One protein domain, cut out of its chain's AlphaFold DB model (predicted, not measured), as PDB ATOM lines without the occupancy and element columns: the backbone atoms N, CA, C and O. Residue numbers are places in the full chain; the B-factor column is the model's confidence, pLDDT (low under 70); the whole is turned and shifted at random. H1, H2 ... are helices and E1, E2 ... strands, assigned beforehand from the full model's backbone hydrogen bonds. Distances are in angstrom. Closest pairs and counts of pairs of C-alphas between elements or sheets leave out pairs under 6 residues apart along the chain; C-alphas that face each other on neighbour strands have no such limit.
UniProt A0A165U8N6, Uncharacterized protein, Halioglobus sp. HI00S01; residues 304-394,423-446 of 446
ATOM      1  N   VAL A 304      99.440 133.843 103.708       91.75
ATOM      2  CA  VAL A 304      98.897 135.034 103.038       91.75
ATOM      3  C   VAL A 304      98.012 135.783 104.022       91.75
ATOM      4  O   VAL A 304      97.017 135.216 104.465       91.75
ATOM      5  N   LEU A 305      98.355 137.031 104.362       91.94
ATOM      6  CA  LEU A 305      97.653 137.842 105.367       91.94
ATOM      7  C   LEU A 305      97.073 139.127 104.769       91.94
ATOM      8  O   LEU A 305      97.811 140.019 104.379       91.94
ATOM      9  N   ARG A 306      95.754 139.299 104.819       92.25
ATOM     10  CA  ARG A 306      95.088 140.568 104.497       92.25
ATOM     11  C   ARG A 306      94.504 141.204 105.751       92.25
ATOM     12  O   ARG A 306      93.829 140.528 106.528       92.25
ATOM     13  N   PHE A 307      94.744 142.500 105.921       92.56
ATOM     14  CA  PHE A 307      94.213 143.290 107.025       92.56
ATOM     15  C   PHE A 307      93.755 144.659 106.528       92.56
ATOM     16  O   PHE A 307      94.558 145.412 105.978       92.56
ATOM     17  N   PHE A 308      92.482 144.970 106.754       93.19
ATOM     18  CA  PHE A 308      91.881 146.256 106.415       93.19
ATOM     19  C   PHE A 308      91.087 146.796 107.599       93.19
ATOM     20  O   PHE A 308      90.454 146.025 108.320       93.19
ATOM     21  N   GLY A 309      91.085 148.114 107.773       89.88
ATOM     22  CA  GLY A 309      90.255 148.823 108.744       89.88
ATOM     23  C   GLY A 309      89.349 149.833 108.048       89.88
ATOM     24  O   GLY A 309      89.771 150.481 107.101       89.88
ATOM     25  N   GLY A 310      88.095 149.937 108.466       86.88
ATOM     26  CA  GLY A 310      87.098 150.806 107.840       86.88
ATOM     27  C   GLY A 310      85.812 150.811 108.652       86.88
ATOM     28  O   GLY A 310      85.614 149.946 109.501       86.88
ATOM     29  N   CYS A 311      84.947 151.791 108.446       80.25
ATOM     30  CA  CYS A 311      83.800 151.987 109.331       80.25
ATOM     31  C   CYS A 311      82.536 151.259 108.823       80.25
ATOM     32  O   CYS A 311      81.751 150.756 109.623       80.25
ATOM     33  N   ASP A 312      82.415 151.061 107.503       80.88
ATOM     34  CA  ASP A 312      81.168 150.636 106.841       80.88
ATOM     35  C   ASP A 312      81.288 149.347 106.013       80.88
ATOM     36  O   ASP A 312      80.635 149.176 104.984       80.88
ATOM     37  N   TYR A 313      82.118 148.395 106.446       83.94
ATOM     38  CA  TYR A 313      82.192 147.106 105.754       83.94
ATOM     39  C   TYR A 313      80.876 146.316 105.852       83.94
ATOM     40  O   TYR A 313      80.316 146.227 106.946       83.94
ATOM     41  N   PRO A 314      80.411 145.647 104.781       83.69
ATOM     42  CA  PRO A 314      79.286 144.712 104.852       83.69
ATOM     43  C   PRO A 314      79.519 143.578 105.867       83.69
ATOM     44  O   PRO A 314      80.654 143.200 106.162       83.69
ATOM     45  N   GLU A 315      78.456 143.024 106.457       82.81
ATOM     46  CA  GLU A 315      78.566 141.886 107.395       82.81
ATOM     47  C   GLU A 315      79.125 140.619 106.741       82.81
ATOM     48  O   GLU A 315      79.890 139.888 107.366       82.81
ATOM     49  N   ASP A 316      78.808 140.400 105.472       83.75
ATOM     50  CA  ASP A 316      79.187 139.235 104.678       83.75
ATOM     51  C   ASP A 316      80.500 139.420 103.897       83.75
ATOM     52  O   ASP A 316      80.878 138.556 103.101       83.75
ATOM     53  N   VAL A 317      81.244 140.506 104.148       84.75
ATOM     54  CA  VAL A 317      82.421 140.888 103.347       84.75
ATOM     55  C   VAL A 317      83.477 139.784 103.240       84.75
ATOM     56  O   VAL A 317      84.068 139.614 102.177       84.75
ATOM     57  N   CYS A 318      83.708 138.975 104.283       81.00
ATOM     58  CA  CYS A 318      84.719 137.912 104.196       81.00
ATOM     59  C   CYS A 318      84.222 136.634 103.496       81.00
ATOM     60  O   CYS A 318      85.014 135.717 103.285       81.00
ATOM     61  N   SER A 319      82.940 136.542 103.143       85.69
ATOM     62  CA  SER A 319      82.415 135.495 102.257       85.69
ATOM     63  C   SER A 319      82.385 135.946 100.794       85.69
ATOM     64  O   SER A 319      82.204 135.114  99.903       85.69
ATOM     65  N   ALA A 320      82.585 137.240 100.531       86.75
ATOM     66  CA  ALA A 320      82.560 137.790  99.188       86.75
ATOM     67  C   ALA A 320      83.802 137.362  98.376       86.75
ATOM     68  O   ALA A 320      84.934 137.477  98.855       86.75
ATOM     69  N   PRO A 321      83.641 136.930  97.110       89.75
ATOM     70  CA  PRO A 321      84.773 136.548  96.262       89.75
ATOM     71  C   PRO A 321      85.707 137.728  95.949       89.75
ATOM     72  O   PRO A 321      86.888 137.524  95.679       89.75
ATOM     73  N   ASN A 322      85.200 138.962  96.019       92.50
ATOM     74  CA  ASN A 322      85.949 140.206  95.845       92.50
ATOM     75  C   ASN A 322      86.296 140.896  97.184       92.50
ATOM     76  O   ASN A 322      86.506 142.106  97.191       92.50
ATOM     77  N   MET A 323      86.384 140.155  98.303       92.50
ATOM     78  CA  MET A 323      86.698 140.681  99.649       92.50
ATOM     79  C   MET A 323      87.877 141.668  99.659       92.50
ATOM     80  O   MET A 323      87.817 142.692 100.329       92.50
ATOM     81  N   VAL A 324      88.954 141.369  98.925       92.25
ATOM     82  CA  VAL A 324      90.150 142.227  98.876       92.25
ATOM     83  C   VAL A 324      89.851 143.569  98.205       92.25
ATOM     84  O   VAL A 324      90.241 144.600  98.740       92.25
ATOM     85  N   ALA A 325      89.129 143.569  97.080       94.31
ATOM     86  CA  ALA A 325      88.734 144.804  96.399       94.31
ATOM     87  C   ALA A 325      87.827 145.659  97.295       94.31
ATOM     88  O   ALA A 325      88.093 146.841  97.478       94.31
ATOM     89  N   GLN A 326      86.843 145.035  97.953       92.94
ATOM     90  CA  GLN A 326      85.989 145.725  98.926       92.94
ATOM     91  C   GLN A 326      86.783 146.279 100.120       92.94
ATOM     92  O   GLN A 326      86.451 147.343 100.631       92.94
ATOM     93  N   GLY A 327      87.839 145.585 100.559       92.12
ATOM     94  CA  GLY A 327      88.745 146.059 101.607       92.12
ATOM     95  C   GLY A 327      89.491 147.341 101.227       92.12
ATOM     96  O   GLY A 327      89.604 148.243 102.050       92.12
ATOM     97  N   TYR A 328      89.961 147.452  99.981       94.69
ATOM     98  CA  TYR A 328      90.588 148.683  99.487       94.69
ATOM     99  C   TYR A 328      89.576 149.809  99.237       94.69
ATOM    100  O   TYR A 328      89.883 150.965  99.501       94.69
ATOM    101  N   GLU A 329      88.381 149.496  98.727       93.38
ATOM    102  CA  GLU A 329      87.343 150.499  98.439       93.38
ATOM    103  C   GLU A 329      86.692 151.062  99.713       93.38
ATOM    104  O   GLU A 329      86.371 152.248  99.772       93.38
ATOM    105  N   GLY A 330      86.479 150.218 100.727       88.50
ATOM    106  CA  GLY A 330      85.712 150.548 101.934       88.50
ATOM    107  C   GLY A 330      86.533 151.014 103.139       88.50
ATOM    108  O   GLY A 330      85.963 151.268 104.202       88.50
ATOM    109  N   GLY A 331      87.858 151.109 103.023       90.94
ATOM    110  CA  GLY A 331      88.703 151.533 104.134       90.94
ATOM    111  C   GLY A 331      90.179 151.624 103.777       90.94
ATOM    112  O   GLY A 331      90.545 151.979 102.662       90.94
ATOM    113  N   VAL A 332      91.039 151.351 104.757       94.06
ATOM    114  CA  VAL A 332      92.494 151.445 104.614       94.06
ATOM    115  C   VAL A 332      93.154 150.089 104.854       94.06
ATOM    116  O   VAL A 332      92.760 149.367 105.779       94.06
ATOM    117  N   PRO A 333      94.167 149.718 104.054       95.12
ATOM    118  CA  PRO A 333      94.965 148.531 104.311       95.12
ATOM    119  C   PRO A 333      95.897 148.746 105.511       95.12
ATOM    120  O   PRO A 333      96.086 149.860 106.013       95.12
ATOM    121  N   MET A 334      96.514 147.659 105.967       92.00
ATOM    122  CA  MET A 334      97.599 147.720 106.944       92.00
ATOM    123  C   MET A 334      98.684 148.741 106.558       92.00
ATOM    124  O   MET A 334      99.026 148.886 105.389       92.00
ATOM    125  N   GLY A 335      99.220 149.446 107.557       92.62
ATOM    126  CA  GLY A 335     100.195 150.526 107.359       92.62
ATOM    127  C   GLY A 335      99.580 151.922 107.161       92.62
ATOM    128  O   GLY A 335     100.270 152.927 107.376       92.62
ATOM    129  N   GLY A 336      98.285 151.993 106.824       92.19
ATOM    130  CA  GLY A 336      97.519 153.233 106.671       92.19
ATOM    131  C   GLY A 336      97.041 153.860 107.988       92.19
ATOM    132  O   GLY A 336      97.158 153.268 109.060       92.19
ATOM    133  N   ASP A 337      96.510 155.083 107.897       90.56
ATOM    134  CA  ASP A 337      95.765 155.746 108.978       90.56
ATOM    135  C   ASP A 337      94.269 155.627 108.724       90.56
ATOM    136  O   ASP A 337      93.790 155.973 107.648       90.56
ATOM    137  N   MET A 338      93.521 155.178 109.730       86.00
ATOM    138  CA  MET A 338      92.067 155.309 109.711       86.00
ATOM    139  C   MET A 338      91.687 156.714 110.165       86.00
ATOM    140  O   MET A 338      92.258 157.231 111.127       86.00
ATOM    141  N   ALA A 339      90.689 157.306 109.511       77.75
ATOM    142  CA  ALA A 339      90.065 158.517 110.018       77.75
ATOM    143  C   ALA A 339      89.484 158.271 111.419       77.75
ATOM    144  O   ALA A 339      89.070 157.153 111.750       77.75
ATOM    145  N   ALA A 340      89.450 159.322 112.239       70.12
ATOM    146  CA  ALA A 340      88.738 159.259 113.503       70.12
ATOM    147  C   ALA A 340      87.259 158.916 113.227       70.12
ATOM    148  O   ALA A 340      86.679 159.496 112.306       70.12
ATOM    149  N   PRO A 341      86.661 157.986 113.989       64.81
ATOM    150  CA  PRO A 341      85.244 157.691 113.854       64.81
ATOM    151  C   PRO A 341      84.411 158.959 114.104       64.81
ATOM    152  O   PRO A 341      84.721 159.733 115.015       64.81
ATOM    153  N   ASP A 342      83.385 159.194 113.285       66.06
ATOM    154  CA  ASP A 342      82.462 160.321 113.453       66.06
ATOM    155  C   ASP A 342      81.345 159.996 114.467       66.06
ATOM    156  O   ASP A 342      81.300 158.914 115.063       66.06
ATOM    157  N   ALA A 343      80.458 160.966 114.719       60.81
ATOM    158  CA  ALA A 343      79.389 160.836 115.711       60.81
ATOM    159  C   ALA A 343      78.394 159.699 115.402       60.81
ATOM    160  O   ALA A 343      77.816 159.139 116.337       60.81
ATOM    161  N   ASP A 344      78.230 159.341 114.127       61.69
ATOM    162  CA  ASP A 344      77.301 158.303 113.676       61.69
ATOM    163  C   ASP A 344      77.986 156.927 113.562       61.69
ATOM    164  O   ASP A 344      77.329 155.891 113.692       61.69
ATOM    165  N   ASN A 345      79.318 156.894 113.423       58.44
ATOM    166  CA  ASN A 345      80.108 155.689 113.199       58.44
ATOM    167  C   ASN A 345      81.180 155.458 114.273       58.44
ATOM    168  O   ASN A 345      82.382 155.465 114.032       58.44
ATOM    169  N   THR A 346      80.722 155.229 115.503       62.16
ATOM    170  CA  THR A 346      81.556 155.260 116.724       62.16
ATOM    171  C   THR A 346      82.629 154.163 116.880       62.16
ATOM    172  O   THR A 346      83.350 154.180 117.880       62.16
ATOM    173  N   ALA A 347      82.752 153.183 115.971       72.25
ATOM    174  CA  ALA A 347      83.775 152.135 116.088       72.25
ATOM    175  C   ALA A 347      84.200 151.525 114.738       72.25
ATOM    176  O   ALA A 347      83.339 151.055 113.994       72.25
ATOM    177  N   PRO A 348      85.514 151.409 114.458       80.38
ATOM    178  CA  PRO A 348      85.994 150.800 113.224       80.38
ATOM    179  C   PRO A 348      85.727 149.289 113.189       80.38
ATOM    180  O   PRO A 348      85.744 148.595 114.211       80.38
ATOM    181  N   ARG A 349      85.548 148.767 111.978       82.44
ATOM    182  CA  ARG A 349      85.486 147.344 111.650       82.44
ATOM    183  C   ARG A 349      86.779 146.919 110.966       82.44
ATOM    184  O   ARG A 349      87.330 147.639 110.137       82.44
ATOM    185  N   PHE A 350      87.235 145.712 111.286       88.25
ATOM    186  CA  PHE A 350      88.426 145.135 110.676       88.25
ATOM    187  C   PHE A 350      88.076 143.901 109.852       88.25
ATOM    188  O   PHE A 350      87.371 143.007 110.326       88.25
ATOM    189  N   ILE A 351      88.612 143.844 108.635       89.31
ATOM    190  CA  ILE A 351      88.673 142.628 107.828       89.31
ATOM    191  C   ILE A 351      90.038 142.015 108.077       89.31
ATOM    192  O   ILE A 351      91.062 142.655 107.846       89.31
ATOM    193  N   VAL A 352      90.049 140.767 108.532       89.19
ATOM    194  CA  VAL A 352      91.273 140.001 108.743       89.19
ATOM    195  C   VAL A 352      91.107 138.665 108.047       89.19
ATOM    196  O   VAL A 352      90.146 137.950 108.316       89.19
ATOM    197  N   SER A 353      92.032 138.332 107.157       87.31
ATOM    198  CA  SER A 353      92.072 137.039 106.485       87.31
ATOM    199  C   SER A 353      93.492 136.515 106.530       87.31
ATOM    200  O   SER A 353      94.418 137.226 106.147       87.31
ATOM    201  N   ALA A 354      93.667 135.283 106.995       88.81
ATOM    202  CA  ALA A 354      94.931 134.584 106.872       88.81
ATOM    203  C   ALA A 354      94.712 133.201 106.276       88.81
ATOM    204  O   ALA A 354      93.779 132.491 106.649       88.81
ATOM    205  N   VAL A 355      95.604 132.837 105.364       89.25
ATOM    206  CA  VAL A 355      95.688 131.510 104.762       89.25
ATOM    207  C   VAL A 355      97.022 130.913 105.180       89.25
ATOM    208  O   VAL A 355      98.046 131.591 105.092       89.25
ATOM    209  N   ALA A 356      96.998 129.674 105.673       87.25
ATOM    210  CA  ALA A 356      98.206 128.945 106.042       87.25
ATOM    211  C   ALA A 356      99.140 128.786 104.834       87.25
ATOM    212  O   ALA A 356      98.690 128.782 103.686       87.25
ATOM    213  N   ASP A 357     100.429 128.616 105.107       89.62
ATOM    214  CA  ASP A 357     101.352 128.135 104.087       89.62
ATOM    215  C   ASP A 357     100.890 126.745 103.622       89.62
ATOM    216  O   ASP A 357     100.582 125.888 104.448       89.62
ATOM    217  N   ALA A 358     100.805 126.526 102.312       88.50
ATOM    218  CA  ALA A 358     100.472 125.211 101.770       88.50
ATOM    219  C   ALA A 358     101.668 124.247 101.861       88.50
ATOM    220  O   ALA A 358     101.484 123.029 101.892       88.50
ATOM    221  N   GLY A 359     102.889 124.785 101.929       87.69
ATOM    222  CA  GLY A 359     104.123 124.024 101.828       87.69
ATOM    223  C   GLY A 359     104.246 123.298 100.487       87.69
ATOM    224  O   GLY A 359     103.834 123.791  99.438       87.69
ATOM    225  N   THR A 360     104.847 122.116 100.528       86.88
ATOM    226  CA  THR A 360     105.040 121.213  99.386       86.88
ATOM    227  C   THR A 360     104.602 119.800  99.763       86.88
ATOM    228  O   THR A 360     104.436 119.502 100.942       86.88
ATOM    229  N   ASP A 361     104.497 118.897  98.787       87.38
ATOM    230  CA  ASP A 361     104.184 117.486  99.063       87.38
ATOM    231  C   ASP A 361     105.216 116.814  99.992       87.38
ATOM    232  O   ASP A 361     104.872 115.916 100.760       87.38
ATOM    233  N   GLU A 362     106.488 117.233  99.939       87.06
ATOM    234  CA  GLU A 362     107.536 116.704 100.824       87.06
ATOM    235  C   GLU A 362     107.551 117.385 102.202       87.06
ATOM    236  O   GLU A 362     107.837 116.740 103.215       87.06
ATOM    237  N   TYR A 363     107.235 118.678 102.232       84.81
ATOM    238  CA  TYR A 363     107.241 119.527 103.421       84.81
ATOM    239  C   TYR A 363     105.902 120.261 103.513       84.81
ATOM    240  O   TYR A 363     105.829 121.422 103.095       84.81
ATOM    241  N   PRO A 364     104.832 119.593 103.978       84.06
ATOM    242  CA  PRO A 364     103.520 120.214 104.076       84.06
ATOM    243  C   PRO A 364     103.575 121.399 105.039       84.06
ATOM    244  O   PRO A 364     104.279 121.363 106.050       84.06
ATOM    245  N   GLY A 365     102.842 122.458 104.709       82.31
ATOM    246  CA  GLY A 365     102.775 123.632 105.565       82.31
ATOM    247  C   GLY A 365     102.027 123.348 106.867       82.31
ATOM    248  O   GLY A 365     101.163 122.469 106.944       82.31
ATOM    249  N   MET A 366     102.368 124.103 107.907       79.00
ATOM    250  CA  MET A 366     101.750 123.955 109.221       79.00
ATOM    251  C   MET A 366     100.415 124.718 109.294       79.00
ATOM    252  O   MET A 366     100.341 125.874 108.857       79.00
ATOM    253  N   PRO A 367      99.354 124.127 109.874       80.88
ATOM    254  CA  PRO A 367      98.082 124.815 110.059       80.88
ATOM    255  C   PRO A 367      98.198 126.061 110.946       80.88
ATOM    256  O   PRO A 367      98.954 126.103 111.919       80.88
ATOM    257  N   LEU A 368      97.364 127.066 110.665       83.62
ATOM    258  CA  LEU A 368      97.167 128.188 111.580       83.62
ATOM    259  C   LEU A 368      96.391 127.718 112.817       83.62
ATOM    260  O   LEU A 368      95.319 127.129 112.701       83.62
ATOM    261  N   GLN A 369      96.916 128.021 114.001       84.12
ATOM    262  CA  GLN A 369      96.256 127.772 115.282       84.12
ATOM    263  C   GLN A 369      95.295 128.908 115.644       84.12
ATOM    264  O   GLN A 369      94.190 128.663 116.134       84.12
ATOM    265  N   ARG A 370      95.717 130.163 115.441       86.25
ATOM    266  CA  ARG A 370      94.999 131.341 115.947       86.25
ATOM    267  C   ARG A 370      95.303 132.597 115.140       86.25
ATOM    268  O   ARG A 370      96.390 132.735 114.588       86.25
ATOM    269  N   LEU A 371      94.375 133.550 115.132       87.75
ATOM    270  CA  LEU A 371      94.656 134.945 114.798       87.75
ATOM    271  C   LEU A 371      94.413 135.841 116.004       87.75
ATOM    272  O   LEU A 371      93.366 135.761 116.651       87.75
ATOM    273  N   GLN A 372      95.368 136.734 116.249       89.00
ATOM    274  CA  GLN A 372      95.288 137.741 117.296       89.00
ATOM    275  C   GLN A 372      95.345 139.149 116.708       89.00
ATOM    276  O   GLN A 372      96.131 139.417 115.799       89.00
ATOM    277  N   LEU A 373      94.552 140.054 117.273       90.44
ATOM    278  CA  LEU A 373      94.718 141.494 117.135       90.44
ATOM    279  C   LEU A 373      95.330 142.055 118.411       90.44
ATOM    280  O   LEU A 373      94.842 141.806 119.509       90.44
ATOM    281  N   ILE A 374      96.390 142.832 118.261       91.88
ATOM    282  CA  ILE A 374      97.067 143.516 119.357       91.88
ATOM    283  C   ILE A 374      96.767 145.002 119.199       91.88
ATOM    284  O   ILE A 374      97.150 145.607 118.196       91.88
ATOM    285  N   LYS A 375      96.055 145.566 120.175       92.25
ATOM    286  CA  LYS A 375      95.779 146.997 120.284       92.25
ATOM    287  C   LYS A 375      96.785 147.622 121.234       92.25
ATOM    288  O   LYS A 375      96.856 147.180 122.376       92.25
ATOM    289  N   GLY A 376      97.475 148.676 120.817       92.94
ATOM    290  CA  GLY A 376      98.160 149.578 121.744       92.94
ATOM    291  C   GLY A 376      97.518 150.956 121.741       92.94
ATOM    292  O   GLY A 376      97.050 151.409 120.697       92.94
ATOM    293  N   TRP A 377      97.483 151.612 122.897       93.69
ATOM    294  CA  TRP A 377      97.064 153.007 123.024       93.69
ATOM    295  C   TRP A 377      97.881 153.718 124.104       93.69
ATOM    296  O   TRP A 377      98.532 153.068 124.925       93.69
ATOM    297  N   TYR A 378      97.877 155.043 124.052       93.19
ATOM    298  CA  TYR A 378      98.460 155.912 125.066       93.19
ATOM    299  C   TYR A 378      97.329 156.764 125.636       93.19
ATOM    300  O   TYR A 378      96.495 157.253 124.872       93.19
ATOM    301  N   GLU A 379      97.237 156.826 126.957       92.19
ATOM    302  CA  GLU A 379      96.175 157.521 127.687       92.19
ATOM    303  C   GLU A 379      96.724 157.898 129.064       92.19
ATOM    304  O   GLU A 379      97.429 157.103 129.681       92.19
ATOM    305  N   ASP A 380      96.465 159.127 129.515       93.12
ATOM    306  CA  ASP A 380      96.829 159.620 130.852       93.12
ATOM    307  C   ASP A 380      98.304 159.403 131.266       93.12
ATOM    308  O   ASP A 380      98.617 159.197 132.439       93.12
ATOM    309  N   GLY A 381      99.240 159.469 130.313       93.31
ATOM    310  CA  GLY A 381     100.668 159.259 130.587       93.31
ATOM    311  C   GLY A 381     101.125 157.797 130.566       93.31
ATOM    312  O   GLY A 381     102.314 157.527 130.752       93.31
ATOM    313  N   GLU A 382     100.224 156.845 130.314       94.25
ATOM    314  CA  GLU A 382     100.496 155.409 130.385       94.25
ATOM    315  C   GLU A 382     100.382 154.694 129.028       94.25
ATOM    316  O   GLU A 382      99.573 155.016 128.156       94.25
ATOM    317  N   LEU A 383     101.228 153.673 128.837       93.62
ATOM    318  CA  LEU A 383     101.290 152.867 127.615       93.62
ATOM    319  C   LEU A 383     100.508 151.562 127.776       93.62
ATOM    320  O   LEU A 383     101.029 150.567 128.294       93.62
ATOM    321  N   HIS A 384      99.313 151.504 127.209       93.06
ATOM    322  CA  HIS A 384      98.432 150.350 127.333       93.06
ATOM    323  C   HIS A 384      98.510 149.403 126.130       93.06
ATOM    324  O   HIS A 384      98.781 149.800 124.995       93.06
ATOM    325  N   GLU A 385      98.259 148.117 126.377       92.75
ATOM    326  CA  GLU A 385      98.155 147.085 125.346       92.75
ATOM    327  C   GLU A 385      97.003 146.130 125.666       92.75
ATOM    328  O   GLU A 385      96.718 145.841 126.829       92.75
ATOM    329  N   LYS A 386      96.355 145.603 124.627       89.44
ATOM    330  CA  LYS A 386      95.397 144.510 124.741       89.44
ATOM    331  C   LYS A 386      95.540 143.541 123.581       89.44
ATOM    332  O   LYS A 386      95.498 143.941 122.421       89.44
ATOM    333  N   VAL A 387      95.628 142.259 123.908       89.12
ATOM    334  CA  VAL A 387      95.633 141.162 122.938       89.12
ATOM    335  C   VAL A 387      94.221 140.592 122.843       89.12
ATOM    336  O   VAL A 387      93.553 140.372 123.854       89.12
ATOM    337  N   LEU A 388      93.743 140.399 121.621       85.75
ATOM    338  CA  LEU A 388      92.402 139.930 121.308       85.75
ATOM    339  C   LEU A 388      92.510 138.738 120.373       85.75
ATOM    340  O   LEU A 388      92.958 138.881 119.240       85.75
ATOM    341  N   ASP A 389      92.041 137.584 120.815       85.00
ATOM    342  CA  ASP A 389      91.866 136.448 119.922       85.00
ATOM    343  C   ASP A 389      90.636 136.705 119.050       85.00
ATOM    344  O   ASP A 389      89.535 136.920 119.563       85.00
ATOM    345  N   VAL A 390      90.833 136.736 117.733       82.50
ATOM    346  CA  VAL A 390      89.755 137.016 116.771       82.50
ATOM    347  C   VAL A 390      89.311 135.779 116.007       82.50
ATOM    348  O   VAL A 390      88.198 135.760 115.489       82.50
ATOM    349  N   ALA A 391      90.146 134.740 115.973       81.44
ATOM    350  CA  ALA A 391      89.796 133.442 115.417       81.44
ATOM    351  C   ALA A 391      90.760 132.341 115.859       81.44
ATOM    352  O   ALA A 391      91.895 132.620 116.247       81.44
ATOM    353  N   GLY A 392      90.323 131.091 115.714       79.81
ATOM    354  CA  GLY A 392      91.029 129.915 116.216       79.81
ATOM    355  C   GLY A 392      90.713 129.633 117.685       79.81
ATOM    356  O   GLY A 392      89.939 130.348 118.321       79.81
ATOM    357  N   ALA A 393      91.299 128.566 118.215       75.12
ATOM    358  CA  ALA A 393      91.116 128.114 119.592       75.12
ATOM    359  C   ALA A 393      92.410 127.456 120.088       75.12
ATOM    360  O   ALA A 393      93.343 127.255 119.312       75.12
ATOM    361  N   ASP A 394      92.504 127.166 121.388       74.44
ATOM    362  CA  ASP A 394      93.527 126.220 121.843       74.44
ATOM    363  C   ASP A 394      93.253 124.853 121.194       74.44
ATOM    364  O   ASP A 394      92.103 124.439 121.039       74.44
ATOM    365  N   ILE A 423      89.692 131.709 107.491       32.91
ATOM    366  CA  ILE A 423      89.129 132.342 108.670       32.91
ATOM    367  C   ILE A 423      88.475 133.629 108.168       32.91
ATOM    368  O   ILE A 423      89.152 134.589 107.805       32.91
ATOM    369  N   SER A 424      87.152 133.586 108.090       29.67
ATOM    370  CA  SER A 424      86.290 134.662 107.633       29.67
ATOM    371  C   SER A 424      85.380 135.099 108.783       29.67
ATOM    372  O   SER A 424      84.683 134.277 109.372       29.67
ATOM    373  N   ILE A 425      85.348 136.419 108.995       34.69
ATOM    374  CA  ILE A 425      84.309 137.224 109.666       34.69
ATOM    375  C   ILE A 425      84.398 137.388 111.200       34.69
ATOM    376  O   ILE A 425      83.972 136.554 111.992       34.69
ATOM    377  N   LEU A 426      84.889 138.583 111.563       33.09
ATOM    378  CA  LEU A 426      84.225 139.639 112.351       33.09
ATOM    379  C   LEU A 426      83.556 139.253 113.687       33.09
ATOM    380  O   LEU A 426      82.495 138.634 113.730       33.09
ATOM    381  N   ARG A 427      84.076 139.819 114.789       31.31
ATOM    382  CA  ARG A 427      83.274 140.099 115.990       31.31
ATOM    383  C   ARG A 427      83.565 141.464 116.614       31.31
ATOM    384  O   ARG A 427      84.699 141.912 116.735       31.31
ATOM    385  N   HIS A 428      82.455 142.066 117.024       32.72
ATOM    386  CA  HIS A 428      82.217 143.378 117.609       32.72
ATOM    387  C   HIS A 428      83.020 143.664 118.892       32.72
ATOM    388  O   HIS A 428      82.835 142.988 119.905       32.72
ATOM    389  N   ARG A 429      83.827 144.733 118.892       36.00
ATOM    390  CA  ARG A 429      84.154 145.510 120.099       36.00
ATOM    391  C   ARG A 429      84.244 146.987 119.722       36.00
ATOM    392  O   ARG A 429      84.962 147.340 118.795       36.00
ATOM    393  N   ARG A 430      83.512 147.840 120.444       33.22
ATOM    394  CA  ARG A 430      83.682 149.294 120.353       33.22
ATOM    395  C   ARG A 430      85.049 149.663 120.922       33.22
ATOM    396  O   ARG A 430      85.393 149.216 122.017       33.22
ATOM    397  N   PHE A 431      85.803 150.475 120.194       45.88
ATOM    398  CA  PHE A 431      87.064 151.036 120.662       45.88
ATOM    399  C   PHE A 431      86.983 152.550 120.528       45.88
ATOM    400  O   PHE A 431      86.996 153.068 119.421       45.88
ATOM    401  N   THR A 432      86.865 153.233 121.660       42.62
ATOM    402  CA  THR A 432      86.709 154.693 121.732       42.62
ATOM    403  C   THR A 432      88.046 155.429 121.755       42.62
ATOM    404  O   THR A 432      88.093 156.605 121.422       42.62
ATOM    405  N   THR A 433      89.134 154.743 122.116       44.25
ATOM    406  CA  THR A 433      90.476 155.340 122.188       44.25
ATOM    407  C   THR A 433      91.256 155.092 120.892       44.25
ATOM    408  O   THR A 433      91.354 153.913 120.494       44.25
ATOM    409  N   PRO A 434      91.836 156.140 120.268       54.81
ATOM    410  CA  PRO A 434      92.815 156.006 119.192       54.81
ATOM    411  C   PRO A 434      93.956 155.065 119.581       54.81
ATOM    412  O   PRO A 434      94.268 154.882 120.757       54.81
ATOM    413  N   GLY A 435      94.576 154.428 118.596       59.78
ATOM    414  CA  GLY A 435      95.651 153.483 118.856       59.78
ATOM    415  C   GLY A 435      96.142 152.792 117.598       59.78
ATOM    416  O   GLY A 435      95.559 152.947 116.523       59.78
ATOM    417  N   TYR A 436      97.203 152.004 117.742       68.50
ATOM    418  CA  TYR A 436      97.686 151.144 116.668       68.50
ATOM    419  C   TYR A 436      97.076 149.746 116.782       68.50
ATOM    420  O   TYR A 436      96.712 149.285 117.870       68.50
ATOM    421  N   TRP A 437      97.028 149.056 115.645       65.44
ATOM    422  CA  TRP A 437      96.527 147.694 115.529       65.44
ATOM    423  C   TRP A 437      97.532 146.836 114.779       65.44
ATOM    424  O   TRP A 437      97.983 147.201 113.695       65.44
ATOM    425  N   LYS A 438      97.867 145.679 115.344       66.25
ATOM    426  CA  LYS A 438      98.703 144.671 114.693       66.25
ATOM    427  C   LYS A 438      97.953 143.350 114.628       66.25
ATOM    428  O   LYS A 438      97.404 142.909 115.634       66.25
ATOM    429  N   THR A 439      98.001 142.687 113.476       48.53
ATOM    430  CA  THR A 439      97.540 141.300 113.346       48.53
ATOM    431  C   THR A 439      98.702 140.334 113.501       48.53
ATOM    432  O   THR A 439      99.783 140.564 112.960       48.53
ATOM    433  N   ARG A 440      98.467 139.232 114.211       68.56
ATOM    434  CA  ARG A 440      99.404 138.120 114.346       68.56
ATOM    435  C   ARG A 440      98.692 136.793 114.067       68.56
ATOM    436  O   ARG A 440      97.935 136.326 114.922       68.56
ATOM    437  N   PRO A 441      98.923 136.170 112.900       49.53
ATOM    438  CA  PRO A 441      98.671 134.750 112.714       49.53
ATOM    439  C   PRO A 441      99.652 133.952 113.576       49.53
ATOM    440  O   PRO A 441     100.847 134.247 113.611       49.53
ATOM    441  N   VAL A 442      99.143 132.958 114.285       58.78
ATOM    442  CA  VAL A 442      99.930 132.004 115.057       58.78
ATOM    443  C   VAL A 442      99.780 130.659 114.371       58.78
ATOM    444  O   VAL A 442      98.668 130.151 114.227       58.78
ATOM    445  N   VAL A 443     100.900 130.115 113.916       54.91
ATOM    446  CA  VAL A 443     100.995 128.757 113.383       54.91
ATOM    447  C   VAL A 443     101.026 127.787 114.570       54.91
ATOM    448  O   VAL A 443     101.617 128.112 115.601       54.91
ATOM    449  N   GLY A 444     100.344 126.642 114.467       39.56
ATOM    450  CA  GLY A 444     100.450 125.585 115.481       39.56
ATOM    451  C   GLY A 444     101.906 125.142 115.613       39.56
ATOM    452  O   GLY A 444     102.572 125.000 114.595       39.56
ATOM    453  N   ALA A 445     102.391 125.020 116.849       30.55
ATOM    454  CA  ALA A 445     103.813 124.933 117.179       30.55
ATOM    455  C   ALA A 445     104.614 123.961 116.280       30.55
ATOM    456  O   ALA A 445     104.185 122.827 116.070       30.55
ATOM    457  N   SER A 446     105.752 124.458 115.776       35.00
ATOM    458  CA  SER A 446     106.834 123.743 115.078       35.00
ATOM    459  C   SER A 446     107.644 122.878 116.031       35.00
ATOM    460  O   SER A 446     108.089 123.455 117.054       35.00
TER     461      SER A 446
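AT A GLANCE: This is residues 304 to 394 and 423 to 446 of the 446 residues of an uncharacterized protein of Halioglobus sp. HI00S01 (UniProt A0A165U8N6). Two small sheets of strands, E4 E3 E5 and E1 E2, make a loose sandwich, only partly face to face, with their strands crossed and the E3 and E4 hairpin reaching away from the smaller sheet. The short helix H1 covers the other face of the E1 E2 sheet, and residues 359 to 364 stick out as a free loop. The printed part has 115 residues with one named helix and five named strands, in the order E1 H1 E2 E3 E4 E5; both sheets are antiparallel. The class is mostly strand, though under half of the residues are in named elements. The whole is only just compact, close to loose, with a radius of gyration of the C-alphas of 15.6 A, and spans 53 by 35 by 23 A.

IN THESE COORDINATES: E3, residues 368 to 379, is the longest strand, 33.5 A from C-alpha 368 at (97.167, 128.188, 111.580) to C-alpha 379. E4, residues 382 to 392, measures 30.7 A, and E5, residues 436 to 443, measures 22.9 A and ends at C-alpha 443 at (100.995, 128.757, 113.383). E1, residues 304 to 310, begins at C-alpha 304 at (98.897, 135.034, 103.038) and is 20.3 A long. E2, residues 349 to 355, is 20.1 A long. H1, residues 323 to 329, is 9.9 A long.

HOW THE PARTS SIT: The larger sheet runs E4 E3 E5, with E3 as its inner strand, and is twisted. E3 and E4 form a hairpin with a tight link; N 375 and O 386 are 2.8 A apart. E3 and E5 are antiparallel at 160 degrees, with N 374 and O 438 2.8 A apart. This sheet and the sheet E1 E2 form a sandwich, two sheets face to face, with the strands of one at 40 degrees to those of the other. The closest C-alphas of E2 and E5, those of Ala 354 and Pro 441, are 6.9 A apart. E2 and E4 are apart. E1 and E2 are antiparallel at 175 degrees, with N 306 and O 353 2.8 A apart. The closest C-alphas of E1 and H1, those of Phe 308 and Gly 327, are 5.7 A apart. H1 is not on the larger sheet. In H1 every O i to N i+4 pair is within hydrogen-bond range.

THE WHOLE: The outline is only just elongated; the two C-alphas farthest apart, those of Ala 343 and Glu 362, are 54.4 A apart. The links E1 to H1, H1 to E2 and E2 to E3 are long. Residues 395 to 422 are cut out, with C-alphas 394 and 423 15.2 A apart across the gap. The mean pLDDT of the printed part is 77.6; residues 341 to 346 and 423 to 446 are under 70.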